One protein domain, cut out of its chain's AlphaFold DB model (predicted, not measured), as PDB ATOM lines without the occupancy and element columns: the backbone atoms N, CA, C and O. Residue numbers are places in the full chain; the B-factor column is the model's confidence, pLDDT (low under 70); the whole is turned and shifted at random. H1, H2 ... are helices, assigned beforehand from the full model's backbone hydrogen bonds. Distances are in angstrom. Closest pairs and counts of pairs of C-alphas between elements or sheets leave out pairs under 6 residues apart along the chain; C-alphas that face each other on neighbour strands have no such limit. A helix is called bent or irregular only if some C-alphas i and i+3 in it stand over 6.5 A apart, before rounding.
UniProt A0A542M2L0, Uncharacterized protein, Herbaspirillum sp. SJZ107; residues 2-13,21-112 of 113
ATOM      1  N   LEU A   2      75.510  71.275 164.463       95.81
ATOM      2  CA  LEU A   2      74.230  71.844 164.941       95.81
ATOM      3  C   LEU A   2      73.064  71.704 163.938       95.81
ATOM      4  O   LEU A   2      71.996  71.242 164.315       95.81
ATOM      5  N   ARG A   3      73.290  71.973 162.643       96.62
ATOM      6  CA  ARG A   3      72.298  71.703 161.578       96.62
ATOM      7  C   ARG A   3      71.837  70.245 161.528       96.62
ATOM      8  O   ARG A   3      70.675  69.973 161.272       96.62
ATOM      9  N   GLN A   4      72.752  69.304 161.759       97.00
ATOM     10  CA  GLN A   4      72.432  67.874 161.721       97.00
ATOM     11  C   GLN A   4      71.568  67.477 162.920       97.00
ATOM     12  O   GLN A   4      70.635  66.704 162.748       97.00
ATOM     13  N   LEU A   5      71.846  68.043 164.101       97.12
ATOM     14  CA  LEU A   5      70.992  67.892 165.281       97.12
ATOM     15  C   LEU A   5      69.601  68.471 165.020       97.12
ATOM     16  O   LEU A   5      68.617  67.777 165.223       97.12
ATOM     17  N   PHE A   6      69.515  69.685 164.471       97.81
ATOM     18  CA  PHE A   6      68.234  70.301 164.130       97.81
ATOM     19  C   PHE A   6      67.399  69.438 163.176       97.81
ATOM     20  O   PHE A   6      66.219  69.214 163.422       97.81
ATOM     21  N   VAL A   7      68.017  68.888 162.125       97.44
ATOM     22  CA  VAL A   7      67.340  67.970 161.197       97.44
ATOM     23  C   VAL A   7      66.902  66.680 161.900       97.44
ATOM     24  O   VAL A   7      65.794  66.212 161.659       97.44
ATOM     25  N   ALA A   8      67.719  66.114 162.791       96.00
ATOM     26  CA  ALA A   8      67.326  64.936 163.564       96.00
ATOM     27  C   ALA A   8      66.113  65.217 164.471       96.00
ATOM     28  O   ALA A   8      65.201  64.395 164.537       96.00
ATOM     29  N   GLU A   9      66.062  66.395 165.099       96.06
ATOM     30  CA  GLU A   9      64.921  66.848 165.902       96.06
ATOM     31  C   GLU A   9      63.668  67.101 165.047       96.06
ATOM     32  O   GLU A   9      62.554  66.798 165.468       96.06
ATOM     33  N   MET A  10      63.819  67.582 163.807       96.06
ATOM     34  CA  MET A  10      62.701  67.665 162.858       96.06
ATOM     35  C   MET A  10      62.121  66.282 162.537       96.06
ATOM     36  O   MET A  10      60.902  66.136 162.486       96.06
ATOM     37  N   GLU A  11      62.966  65.267 162.327       94.69
ATOM     38  CA  GLU A  11      62.487  63.896 162.098       94.69
ATOM     39  C   GLU A  11      61.857  63.289 163.351       94.69
ATOM     40  O   GLU A  11      60.872  62.562 163.244       94.69
ATOM     41  N   TYR A  12      62.388  63.600 164.537       92.62
ATOM     42  CA  TYR A  12      61.757  63.238 165.804       92.62
ATOM     43  C   TYR A  12      60.344  63.831 165.895       92.62
ATOM     44  O   TYR A  12      59.394  63.106 166.173       92.62
ATOM     45  N   ARG A  13      60.173  65.106 165.522       90.62
ATOM     46  CA  ARG A  13      58.881  65.812 165.577       90.62
ATOM     47  C   ARG A  13      57.823  65.319 164.586       90.62
ATOM     48  O   ARG A  13      56.657  65.684 164.709       90.62
ATOM     49  N   TYR A  21      60.661  65.139 174.516       85.19
ATOM     50  CA  TYR A  21      61.707  66.137 174.275       85.19
ATOM     51  C   TYR A  21      61.304  67.203 173.245       85.19
ATOM     52  O   TYR A  21      62.092  67.576 172.376       85.19
ATOM     53  N   PHE A  22      60.068  67.706 173.312       85.19
ATOM     54  CA  PHE A  22      59.536  68.650 172.318       85.19
ATOM     55  C   PHE A  22      60.312  69.981 172.203       85.19
ATOM     56  O   PHE A  22      60.213  70.648 171.173       85.19
ATOM     57  N   GLU A  23      61.076  70.383 173.228       90.69
ATOM     58  CA  GLU A  23      61.783  71.672 173.253       90.69
ATOM     59  C   GLU A  23      63.118  71.689 172.493       90.69
ATOM     60  O   GLU A  23      63.581  72.758 172.085       90.69
ATOM     61  N   ASN A  24      63.743  70.528 172.271       94.12
ATOM     62  CA  ASN A  24      65.089  70.424 171.688       94.12
ATOM     63  C   ASN A  24      65.194  71.088 170.310       94.12
ATOM     64  O   ASN A  24      66.210  71.706 169.968       94.12
ATOM     65  N   ILE A  25      64.126  70.990 169.518       95.62
ATOM     66  CA  ILE A  25      64.060  71.599 168.194       95.62
ATOM     67  C   ILE A  25      64.140  73.135 168.279       95.62
ATOM     68  O   ILE A  25      64.834  73.760 167.474       95.62
ATOM     69  N   TYR A  26      63.518  73.747 169.292       95.69
ATOM     70  CA  TYR A  26      63.544  75.197 169.499       95.69
ATOM     71  C   TYR A  26      64.896  75.669 170.043       95.69
ATOM     72  O   TYR A  26      65.384  76.724 169.633       95.69
ATOM     73  N   TRP A  27      65.549  74.865 170.887       94.88
ATOM     74  CA  TRP A  27      66.934  75.096 171.310       94.88
ATOM     75  C   TRP A  27      67.889  75.146 170.120       94.88
ATOM     76  O   TRP A  27      68.667  76.090 169.966       94.88
ATOM     77  N   CYS A  28      67.802  74.146 169.242       96.75
ATOM     78  CA  CYS A  28      68.603  74.098 168.027       96.75
ATOM     79  C   CYS A  28      68.328  75.311 167.128       96.75
ATOM     80  O   CYS A  28      69.273  75.933 166.643       96.75
ATOM     81  N   ALA A  29      67.057  75.686 166.955       97.06
ATOM     82  CA  ALA A  29      66.663  76.853 166.171       97.06
ATOM     83  C   ALA A  29      67.250  78.157 166.725       97.06
ATOM     84  O   ALA A  29      67.768  78.971 165.963       97.06
ATOM     85  N   TYR A  30      67.209  78.350 168.045       96.19
ATOM     86  CA  TYR A  30      67.783  79.528 168.690       96.19
ATOM     87  C   TYR A  30      69.305  79.581 168.537       96.19
ATOM     88  O   TYR A  30      69.860  80.623 168.195       96.19
ATOM     89  N   LEU A  31      69.999  78.456 168.721       96.25
ATOM     90  CA  LEU A  31      71.447  78.397 168.530       96.25
ATOM     91  C   LEU A  31      71.844  78.661 167.069       96.25
ATOM     92  O   LEU A  31      72.804  79.392 166.835       96.25
ATOM     93  N   LEU A  32      71.102  78.131 166.091       97.69
ATOM     94  CA  LEU A  32      71.330  78.419 164.668       97.69
ATOM     95  C   LEU A  32      71.063  79.895 164.348       97.69
ATOM     96  O   LEU A  32      71.875  80.528 163.676       97.69
ATOM     97  N   PHE A  33      69.998  80.476 164.908       97.19
ATOM     98  CA  PHE A  33      69.744  81.914 164.817       97.19
ATOM     99  C   PHE A  33      70.945  82.726 165.330       97.19
ATOM    100  O   PHE A  33      71.363  83.678 164.677       97.19
ATOM    101  N   LYS A  34      71.560  82.322 166.452       96.00
ATOM    102  CA  LYS A  34      72.759  82.982 167.001       96.00
ATOM    103  C   LYS A  34      74.018  82.794 166.151       96.00
ATOM    104  O   LYS A  34      74.890  83.657 166.220       96.00
ATOM    105  N   VAL A  35      74.132  81.702 165.390       97.31
ATOM    106  CA  VAL A  35      75.205  81.526 164.391       97.31
ATOM    107  C   VAL A  35      75.031  82.521 163.243       97.31
ATOM    108  O   VAL A  35      76.024  83.055 162.757       97.31
ATOM    109  N   GLY A  36      73.784  82.794 162.854       97.31
ATOM    110  CA  GLY A  36      73.448  83.850 161.906       97.31
ATOM    111  C   GLY A  36      73.842  83.550 160.462       97.31
ATOM    112  O   GLY A  36      74.199  84.459 159.724       97.31
ATOM    113  N   ASP A  37      73.805  82.283 160.050       98.06
ATOM    114  CA  ASP A  37      74.070  81.893 158.665       98.06
ATOM    115  C   ASP A  37      72.748  81.883 157.870       98.06
ATOM    116  O   ASP A  37      71.829  81.134 158.214       98.06
ATOM    117  N   PRO A  38      72.619  82.677 156.791       98.19
ATOM    118  CA  PRO A  38      71.365  82.786 156.042       98.19
ATOM    119  C   PRO A  38      70.965  81.481 155.326       98.19
ATOM    120  O   PRO A  38      69.814  81.326 154.919       98.19
ATOM    121  N   SER A  39      71.877  80.507 155.190       97.81
ATOM    122  CA  SER A  39      71.542  79.174 154.671       97.81
ATOM    123  C   SER A  39      70.647  78.353 155.603       97.81
ATOM    124  O   SER A  39      70.027  77.391 155.144       97.81
ATOM    125  N   ASP A  40      70.507  78.751 156.872       98.31
ATOM    126  CA  ASP A  40      69.614  78.096 157.833       98.31
ATOM    127  C   ASP A  40      68.132  78.427 157.619       98.31
ATOM    128  O   ASP A  40      67.255  77.656 158.017       98.31
ATOM    129  N   SER A  41      67.823  79.539 156.953       98.00
ATOM    130  CA  SER A  41      66.454  80.051 156.852       98.00
ATOM    131  C   SER A  41      65.500  79.085 156.144       98.00
ATOM    132  O   SER A  41      64.327  78.999 156.505       98.00
ATOM    133  N   GLU A  42      65.988  78.311 155.170       97.69
ATOM    134  CA  GLU A  42      65.163  77.321 154.470       97.69
ATOM    135  C   GLU A  42      64.790  76.130 155.360       97.69
ATOM    136  O   GLU A  42      63.626  75.718 155.405       97.69
ATOM    137  N   VAL A  43      65.751  75.598 156.118       97.69
ATOM    138  CA  VAL A  43      65.481  74.465 157.008       97.69
ATOM    139  C   VAL A  43      64.621  74.902 158.197       97.69
ATOM    140  O   VAL A  43      63.729  74.160 158.608       97.69
ATOM    141  N   MET A  44      64.794  76.132 158.693       98.06
ATOM    142  CA  MET A  44      63.922  76.718 159.719       98.06
ATOM    143  C   MET A  44      62.494  76.927 159.216       98.06
ATOM    144  O   MET A  44      61.537  76.624 159.929       98.06
ATOM    145  N   TRP A  45      62.333  77.376 157.968       98.19
ATOM    146  CA  TRP A  45      61.023  77.483 157.332       98.19
ATOM    147  C   TRP A  45      60.315  76.131 157.273       98.19
ATOM    148  O   TRP A  45      59.146  76.023 157.646       98.19
ATOM    149  N   ARG A  46      61.028  75.076 156.864       98.12
ATOM    150  CA  ARG A  46      60.492  73.708 156.864       98.12
ATOM    151  C   ARG A  46      60.121  73.234 158.263       98.12
ATOM    152  O   ARG A  46      59.072  72.617 158.413       98.12
ATOM    153  N   ALA A  47      60.952  73.521 159.265       97.56
ATOM    154  CA  ALA A  47      60.689  73.148 160.651       97.56
ATOM    155  C   ALA A  47      59.412  73.806 161.192       97.56
ATOM    156  O   ALA A  47      58.574  73.113 161.759       97.56
ATOM    157  N   LYS A  48      59.209  75.103 160.925       97.19
ATOM    158  CA  LYS A  48      57.973  75.824 161.274       97.19
ATOM    159  C   LYS A  48      56.719  75.159 160.687       97.19
ATOM    160  O   LYS A  48      55.668  75.197 161.310       97.19
ATOM    161  N   HIS A  49      56.821  74.512 159.526       96.94
ATOM    162  CA  HIS A  49      55.686  73.915 158.812       96.94
ATOM    163  C   HIS A  49      55.536  72.393 159.002       96.94
ATOM    164  O   HIS A  49      54.861  71.753 158.197       96.94
ATOM    165  N   ILE A  50      56.139  71.789 160.034       95.62
ATOM    166  CA  ILE A  50      55.965  70.351 160.310       95.62
ATOM    167  C   ILE A  50      54.535  70.047 160.774       95.62
ATOM    168  O   ILE A  50      53.878  69.173 160.212       95.62
ATOM    169  N   ASN A  51      54.056  70.753 161.798       92.75
ATOM    170  CA  ASN A  51      52.713  70.608 162.356       92.75
ATOM    171  C   ASN A  51      52.253  71.915 163.035       92.75
ATOM    172  O   ASN A  51      52.931  72.943 162.961       92.75
ATOM    173  N   MET A  52      51.076  71.894 163.672       92.50
ATOM    174  CA  MET A  52      50.512  73.074 164.339       92.50
ATOM    175  C   MET A  52      51.411  73.588 165.472       92.50
ATOM    176  O   MET A  52      51.644  74.792 165.554       92.50
ATOM    177  N   ASP A  53      51.966  72.693 166.291       91.44
ATOM    178  CA  ASP A  53      52.810  73.071 167.424       91.44
ATOM    179  C   ASP A  53      54.082  73.779 166.966       91.44
ATOM    180  O   ASP A  53      54.426  74.830 167.499       91.44
ATOM    181  N   THR A  54      54.765  73.250 165.944       94.06
ATOM    182  CA  THR A  54      55.932  73.929 165.362       94.06
ATOM    183  C   THR A  54      55.528  75.225 164.664       94.06
ATOM    184  O   THR A  54      56.268  76.205 164.705       94.06
ATOM    185  N   GLY A  55      54.336  75.267 164.067       94.88
ATOM    186  CA  GLY A  55      53.788  76.474 163.452       94.88
ATOM    187  C   GLY A  55      53.655  77.623 164.447       94.88
ATOM    188  O   GLY A  55      54.013  78.756 164.112       94.88
ATOM    189  N   CYS A  56      53.194  77.318 165.661       91.50
ATOM    190  CA  CYS A  56      53.059  78.266 166.765       91.50
ATOM    191  C   CYS A  56      54.369  78.504 167.534       91.50
ATOM    192  O   CYS A  56      54.567  79.601 168.038       91.50
ATOM    193  N   GLY A  57      55.237  77.499 167.656       91.50
ATOM    194  CA  GLY A  57      56.439  77.570 168.490       91.50
ATOM    195  C   GLY A  57      57.637  78.260 167.834       91.50
ATOM    196  O   GLY A  57      58.458  78.853 168.538       91.50
ATOM    197  N   PHE A  58      57.742  78.192 166.502       95.44
ATOM    198  CA  PHE A  58      58.745  78.934 165.736       95.44
ATOM    199  C   PHE A  58      58.235  80.326 165.406       95.44
ATOM    200  O   PHE A  58      57.247  80.461 164.679       95.44
ATOM    201  N   ASP A  59      58.957  81.352 165.830       95.50
ATOM    202  CA  ASP A  59      58.626  82.717 165.440       95.50
ATOM    203  C   ASP A  59      59.287  83.082 164.104       95.50
ATOM    204  O   ASP A  59      60.102  82.337 163.548       95.50
ATOM    205  N   THR A  60      58.904  84.221 163.538       95.69
ATOM    206  CA  THR A  60      59.415  84.673 162.235       95.69
ATOM    207  C   THR A  60      60.858  85.166 162.339       95.69
ATOM    208  O   THR A  60      61.631  85.020 161.393       95.69
ATOM    209  N   GLU A  61      61.260  85.634 163.520       97.38
ATOM    210  CA  GLU A  61      62.607  86.052 163.899       97.38
ATOM    211  C   GLU A  61      63.607  84.905 163.775       97.38
ATOM    212  O   GLU A  61      64.748  85.135 163.370       97.38
ATOM    213  N   ASN A  62      63.183  83.658 164.036       97.25
ATOM    214  CA  ASN A  62      64.049  82.494 163.857       97.25
ATOM    215  C   ASN A  62      64.622  82.447 162.436       97.25
ATOM    216  O   ASN A  62      65.787  82.107 162.282       97.25
ATOM    217  N   LEU A  63      63.846  82.841 161.419       97.88
ATOM    218  CA  LEU A  63      64.253  82.772 160.015       97.88
ATOM    219  C   LEU A  63      65.383  83.739 159.654       97.88
ATOM    220  O   LEU A  63      66.026  83.530 158.631       97.88
ATOM    221  N   VAL A  64      65.615  84.793 160.441       97.69
ATOM    222  CA  VAL A  64      66.452  85.943 160.057       97.69
ATOM    223  C   VAL A  64      67.695  86.098 160.934       97.69
ATOM    224  O   VAL A  64      68.087  87.214 161.269       97.69
ATOM    225  N   GLY A  65      68.350  84.990 161.293       96.44
ATOM    226  CA  GLY A  65      69.570  85.004 162.118       96.44
ATOM    227  C   GLY A  65      70.714  85.859 161.555       96.44
ATOM    228  O   GLY A  65      71.435  86.496 162.317       96.44
ATOM    229  N   ALA A  66      70.850  85.931 160.227       97.12
ATOM    230  CA  ALA A  66      71.824  86.795 159.548       97.12
ATOM    231  C   ALA A  66      71.385  88.277 159.475       97.12
ATOM    232  O   ALA A  66      72.067  89.123 158.905       97.12
ATOM    233  N   GLY A  67      70.205  88.601 160.006       97.19
ATOM    234  CA  GLY A  67      69.479  89.831 159.715       97.19
ATOM    235  C   GLY A  67      68.601  89.705 158.467       97.19
ATOM    236  O   GLY A  67      68.793  88.831 157.617       97.19
ATOM    237  N   VAL A  68      67.602  90.586 158.363       97.69
ATOM    238  CA  VAL A  68      66.564  90.529 157.318       97.69
ATOM    239  C   VAL A  68      67.152  90.665 155.917       97.69
ATOM    240  O   VAL A  68      66.879  89.824 155.063       97.69
ATOM    241  N   ASP A  69      67.973  91.688 155.674       97.50
ATOM    242  CA  ASP A  69      68.460  92.008 154.326       97.50
ATOM    243  C   ASP A  69      69.363  90.906 153.754       97.50
ATOM    244  O   ASP A  69      69.197  90.496 152.600       97.50
ATOM    245  N   GLU A  70      70.291  90.388 154.564       98.31
ATOM    246  CA  GLU A  70      71.187  89.297 154.167       98.31
ATOM    247  C   GLU A  70      70.403  88.004 153.914       98.31
ATOM    248  O   GLU A  70      70.577  87.361 152.876       98.31
ATOM    249  N   THR A  71      69.471  87.676 154.811       98.50
ATOM    250  CA  THR A  71      68.599  86.505 154.683       98.50
ATOM    251  C   THR A  71      67.750  86.566 153.412       98.50
ATOM    252  O   THR A  71      67.728  85.619 152.627       98.50
ATOM    253  N   VAL A  72      67.072  87.689 153.162       98.50
ATOM    254  CA  VAL A  72      66.216  87.876 151.980       98.50
ATOM    255  C   VAL A  72      67.038  87.800 150.693       98.50
ATOM    256  O   VAL A  72      66.628  87.127 149.746       98.50
ATOM    257  N   THR A  73      68.215  88.432 150.670       98.50
ATOM    258  CA  THR A  73      69.130  88.385 149.520       98.50
ATOM    259  C   THR A  73      69.579  86.954 149.227       98.50
ATOM    260  O   THR A  73      69.576  86.521 148.072       98.50
ATOM    261  N   TYR A  74      69.940  86.196 150.265       98.69
ATOM    262  CA  TYR A  74      70.304  84.791 150.127       98.69
ATOM    263  C   TYR A  74      69.139  83.960 149.574       98.69
ATOM    264  O   TYR A  74      69.325  83.219 148.607       98.69
ATOM    265  N   LEU A  75      67.942  84.098 150.149       98.62
ATOM    266  CA  LEU A  75      66.763  83.327 149.753       98.62
ATOM    267  C   LEU A  75      66.356  83.600 148.299       98.62
ATOM    268  O   LEU A  75      66.099  82.650 147.558       98.62
ATOM    269  N   ASP A  76      66.358  84.862 147.854       97.75
ATOM    270  CA  ASP A  76      66.043  85.196 146.457       97.75
ATOM    271  C   ASP A  76      67.076  84.605 145.486       97.75
ATOM    272  O   ASP A  76      66.707  83.989 144.481       97.75
ATOM    273  N   LYS A  77      68.370  84.694 145.824       98.31
ATOM    274  CA  LYS A  77      69.461  84.135 145.008       98.31
ATOM    275  C   LYS A  77      69.370  82.614 144.847       98.31
ATOM    276  O   LYS A  77      69.764  82.095 143.803       98.31
ATOM    277  N   HIS A  78      68.867  81.906 145.856       98.12
ATOM    278  CA  HIS A  78      68.783  80.441 145.863       98.12
ATOM    279  C   HIS A  78      67.390  79.902 145.496       98.12
ATOM    280  O   HIS A  78      67.166  78.697 145.557       98.12
ATOM    281  N   GLY A  79      66.468  80.767 145.055       97.69
ATOM    282  CA  GLY A  79      65.163  80.365 144.519       97.69
ATOM    283  C   GLY A  79      64.047  80.201 145.555       97.69
ATOM    284  O   GLY A  79      62.939  79.818 145.190       97.69
ATOM    285  N   PHE A  80      64.284  80.559 146.817       98.12
ATOM    286  CA  PHE A  80      63.320  80.481 147.922       98.12
ATOM    287  C   PHE A  80      62.500  81.777 148.064       98.12
ATOM    288  O   PHE A  80      62.429  82.412 149.121       98.12
ATOM    289  N   ARG A  81      61.914  82.227 146.947       97.25
ATOM    290  CA  ARG A  81      61.251  83.542 146.830       97.25
ATOM    291  C   ARG A  81      59.980  83.680 147.659       97.25
ATOM    292  O   ARG A  81      59.586  84.789 148.009       97.25
ATOM    293  N   ASP A  82      59.304  82.574 147.913       97.81
ATOM    294  CA  ASP A  82      58.144  82.484 148.793       97.81
ATOM    295  C   ASP A  82      58.521  82.786 150.247       97.81
ATOM    296  O   ASP A  82      57.880  83.638 150.864       97.81
ATOM    297  N   ILE A  83      59.610  82.191 150.743       98.25
ATOM    298  CA  ILE A  83      60.149  82.459 152.085       98.25
ATOM    299  C   ILE A  83      60.588  83.923 152.193       98.25
ATOM    300  O   ILE A  83      60.219  84.621 153.136       98.25
ATOM    301  N   ALA A  84      61.313  84.428 151.189       98.31
ATOM    302  CA  ALA A  84      61.731  85.828 151.145       98.31
ATOM    303  C   ALA A  84      60.529  86.790 151.203       98.31
ATOM    304  O   ALA A  84      60.531  87.756 151.965       98.31
ATOM    305  N   ARG A  85      59.467  86.509 150.432       98.25
ATOM    306  CA  ARG A  85      58.240  87.318 150.442       98.25
ATOM    307  C   ARG A  85      57.538  87.271 151.795       98.25
ATOM    308  O   ARG A  85      57.044  88.305 152.237       98.25
ATOM    309  N   TYR A  86      57.498  86.105 152.437       98.00
ATOM    310  CA  TYR A  86      56.937  85.961 153.774       98.00
ATOM    311  C   TYR A  86      57.682  86.841 154.785       98.00
ATOM    312  O   TYR A  86      57.052  87.670 155.436       98.00
ATOM    313  N   ILE A  87      59.013  86.753 154.833       98.00
ATOM    314  CA  ILE A  87      59.842  87.582 155.724       98.00
ATOM    315  C   ILE A  87      59.584  89.073 155.477       98.00
ATOM    316  O   ILE A  87      59.400  89.836 156.417       98.00
ATOM    317  N   LEU A  88      59.498  89.496 154.211       97.75
ATOM    318  CA  LEU A  88      59.218  90.894 153.863       97.75
ATOM    319  C   LEU A  88      57.801  91.360 154.236       97.75
ATOM    320  O   LEU A  88      57.585  92.571 154.345       97.75
ATOM    321  N   SER A  89      56.853  90.431 154.399       97.81
ATOM    322  CA  SER A  89      55.487  90.724 154.852       97.81
ATOM    323  C   SER A  89      55.382  90.906 156.370       97.81
ATOM    324  O   SER A  89      54.478  91.603 156.827       97.81
ATOM    325  N   CYS A  90      56.332  90.358 157.131       96.88
ATOM    326  CA  CYS A  90      56.481  90.550 158.573       96.88
ATOM    327  C   CYS A  90      57.127  91.913 158.856       96.88
ATOM    328  O   CYS A  90      58.350  92.052 158.937       96.88
ATOM    329  N   THR A  91      56.306  92.960 158.941       95.00
ATOM    330  CA  THR A  91      56.773  94.348 159.086       95.00
ATOM    331  C   THR A  91      57.570  94.604 160.366       95.00
ATOM    332  O   THR A  91      58.458  95.454 160.357       95.00
ATOM    333  N   GLU A  92      57.295  93.852 161.427       94.88
ATOM    334  CA  GLU A  92      57.978  93.883 162.721       94.88
ATOM    335  C   GLU A  92      59.468  93.535 162.613       94.88
ATOM    336  O   GLU A  92      60.286  94.122 163.313       94.88
ATOM    337  N   LEU A  93      59.854  92.682 161.655       94.94
ATOM    338  CA  LEU A  93      61.257  92.305 161.447       94.94
ATOM    339  C   LEU A  93      62.115  93.468 160.925       94.94
ATOM    340  O   LEU A  93      63.341  93.412 160.988       94.94
ATOM    341  N   ARG A  94      61.497  94.540 160.410       91.06
ATOM    342  CA  ARG A  94      62.215  95.755 159.987       91.06
ATOM    343  C   ARG A  94      62.714  96.573 161.174       91.06
ATOM    344  O   ARG A  94      63.636  97.372 161.008       91.06
ATOM    345  N   ASP A  95      62.100  96.406 162.340       93.81
ATOM    346  CA  ASP A  95      62.544  97.050 163.563       93.81
ATOM    347  C   ASP A  95      63.623  96.193 164.228       93.81
ATOM    348  O   ASP A  95      63.377  95.111 164.759       93.81
ATOM    349  N   ARG A  96      64.854  96.698 164.229       90.50
ATOM    350  CA  ARG A  96      65.971  96.017 164.883       90.50
ATOM    351  C   ARG A  96      65.725  95.811 166.382       90.50
ATOM    352  O   ARG A  96      66.133  94.783 166.918       90.50
ATOM    353  N   SER A  97      65.054  96.754 167.045       94.75
ATOM    354  CA  SER A  97      64.776  96.660 168.481       94.75
ATOM    355  C   SER A  97      63.800  95.526 168.807       94.75
ATOM    356  O   SER A  97      63.910  94.908 169.866       94.75
ATOM    357  N   HIS A  98      62.917  95.183 167.864       95.75
ATOM    358  CA  HIS A  98      62.014  94.039 167.966       95.75
ATOM    359  C   HIS A  98      62.791  92.716 167.989       95.75
ATOM    360  O   HIS A  98      62.647  91.932 168.927       95.75
ATOM    361  N   ILE A  99      63.703  92.509 167.030       95.25
ATOM    362  CA  ILE A  99      64.556  91.304 166.976       95.25
ATOM    363  C   ILE A  99      65.464  91.214 168.213       95.25
ATOM    364  O   ILE A  99      65.686  90.128 168.755       95.25
ATOM    365  N   GLU A 100      65.992  92.345 168.687       94.75
ATOM    366  CA  GLU A 100      66.815  92.396 169.901       94.75
ATOM    367  C   GLU A 100      66.011  92.018 171.152       94.75
ATOM    368  O   GLU A 100      66.473  91.188 171.939       94.75
ATOM    369  N   SER A 101      64.794  92.552 171.308       96.19
ATOM    370  CA  SER A 101      63.891  92.184 172.405       96.19
ATOM    371  C   SER A 101      63.546  90.698 172.360       96.19
ATOM    372  O   SER A 101      63.731  89.992 173.349       96.19
ATOM    373  N   TRP A 102      63.144  90.198 171.189       96.00
ATOM    374  CA  TRP A 102      62.850  88.784 170.981       96.00
ATOM    375  C   TRP A 102      64.043  87.890 171.339       96.00
ATOM    376  O   TRP A 102      63.899  86.870 172.012       96.00
ATOM    377  N   THR A 103      65.257  88.298 170.955       94.56
ATOM    378  CA  THR A 103      66.484  87.551 171.259       94.56
ATOM    379  C   THR A 103      66.730  87.452 172.765       94.56
ATOM    380  O   THR A 103      67.175  86.400 173.239       94.56
ATOM    381  N   LEU A 104      66.462  88.527 173.515       94.19
ATOM    382  CA  LEU A 104      66.573  88.555 174.976       94.19
ATOM    383  C   LEU A 104      65.507  87.682 175.637       94.19
ATOM    384  O   LEU A 104      65.816  86.952 176.577       94.19
ATOM    385  N   ASP A 105      64.277  87.714 175.135       94.06
ATOM    386  CA  ASP A 105      63.190  86.901 175.671       94.06
ATOM    387  C   ASP A 105      63.418  85.412 175.398       94.06
ATOM    388  O   ASP A 105      63.270  84.595 176.306       94.06
ATOM    389  N   ARG A 106      63.906  85.044 174.207       93.62
ATOM    390  CA  ARG A 106      64.328  83.666 173.913       93.62
ATOM    391  C   ARG A 106      65.526  83.235 174.749       93.62
ATOM    392  O   ARG A 106      65.532  82.114 175.249       93.62
ATOM    393  N   HIS A 107      66.497  84.120 174.979       92.25
ATOM    394  CA  HIS A 107      67.582  83.835 175.917       92.25
ATOM    395  C   HIS A 107      67.036  83.526 177.317       92.25
ATOM    396  O   HIS A 107      67.450  82.548 177.925       92.25
ATOM    397  N   ARG A 108      66.099  84.331 177.831       93.12
ATOM    398  CA  ARG A 108      65.475  84.103 179.146       93.12
ATOM    399  C   ARG A 108      64.630  82.836 179.187       93.12
ATOM    400  O   ARG A 108      64.671  82.145 180.187       93.12
ATOM    401  N   TYR A 109      63.891  82.520 178.128       89.50
ATOM    402  CA  TYR A 109      63.113  81.282 178.054       89.50
ATOM    403  C   TYR A 109      64.011  80.049 178.221       89.50
ATOM    404  O   TYR A 109      63.697  79.142 178.980       89.50
ATOM    405  N   PHE A 110      65.158  80.054 177.544       87.88
ATOM    406  CA  PHE A 110      66.071  78.918 177.503       87.88
ATOM    407  C   PHE A 110      67.056  78.859 178.680       87.88
ATOM    408  O   PHE A 110      67.353  77.786 179.194       87.88
ATOM    409  N   TYR A 111      67.563  80.007 179.125       83.94
ATOM    410  CA  TYR A 111      68.597  80.101 180.162       83.94
ATOM    411  C   TYR A 111      68.081  80.684 181.484       83.94
ATOM    412  O   TYR A 111      68.879  80.983 182.370       83.94
ATOM    413  N   GLY A 112      66.769  80.879 181.622       72.62
ATOM    414  CA  GLY A 112      66.150  81.514 182.782       72.62
ATOM    415  C   GLY A 112      66.095  80.615 184.009       72.62
ATOM    416  O   GLY A 112      65.105  79.921 184.227       72.62
TER     417      GLY A 112
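This is residues 2 to 13 and 21 to 112 of the 113 residues of an uncharacterized protein of Herbaspirillum sp. SJZ107 (UniProt A0A542M2L0). What does the model look like? The longest helix, H9, runs over one side of a body of shorter helices without touching any helix. In that body H1, H2 and H3 form a loose up-and-down bundle, each running against the one before it; the hairpin of H6 and H7 stands crosswise to H3, short H5 sits in the middle, H4 is at a corner by the end of H3, and H8 is a short turn leading to H9. What is it made of? The printed part has 104 residues with nine named helices, H1 to H9 in chain order, and no named strand; the class is all helix. It is compact, with a radius of gyration of the C-alphas of 12.9 A, and rounded, spanning 34 by 28 by 24 A.

Where is the longest helix? H9, residues 96 to 111, is 22.2 A long and ends at C-alpha 111, (68.597, 80.101, 180.162). Where are the others? H1, residues 2 to 13, begins at C-alpha 2, (74.230, 71.844, 164.941), and is 16.5 A long; H2, residues 24 to 35, is 16.7 A long, and H3, residues 38 to 48, is 16.0 A long. H6, residues 68 to 77, is 14.2 A long, and H7, residues 81 to 89, is 12.2 A long. The short ones are H4, residues 52 to 57, H5, residues 61 to 64, and H8, residues 91 to 94.

What is near H9? It is close to but not clearly touching H2, the closest C-alphas being those of Trp 27 and Phe 110, 7.3 A apart, and likewise H5, with Glu 61 and Ile 99 at 6.4 A. What does H3 touch? H3 is the hub, touching five helices, among them H5, with C-alphas of Ser 41 and Leu 63 closest at 4.7 A, and H6, about perpendicular at 89 degrees, with Pro 38 and Thr 71 at 4.8 A. H4 touches it only at the corner, with Lys 48 and Gly 55 at 4.8 A. How do the other helices stand? H1 and H2 touch at a shallow tilt of 27 degrees, opposite ways, with C-alphas of Glu 9 and Ile 25 closest at 5.3 A; H6 and H7 form a hairpin at 22 degrees, with Val 72 and Ala 84 at 5.0 A. How are the backbones? Every O i to N i+4 pair is within hydrogen-bond range in H1, H2, H4, H6, H7 and H9; H3 has 5 of 7, and H5 and H8 are too short for such a pair. H3 is irregular, but only just: C-alphas 39 and 42 are 6.6 A apart.

How far does it reach? The two C-alphas farthest apart, those of Gly 79 and Gly 112, are 38.3 A apart. Is anything cut? Residues 14 to 20 are not printed, and C-alphas 13 and 21 are 9.2 A apart across the cut; the links from H2 onward are tight. How confident is the model? The mean pLDDT of the printed part is 95.5, and no printed residue is under 70.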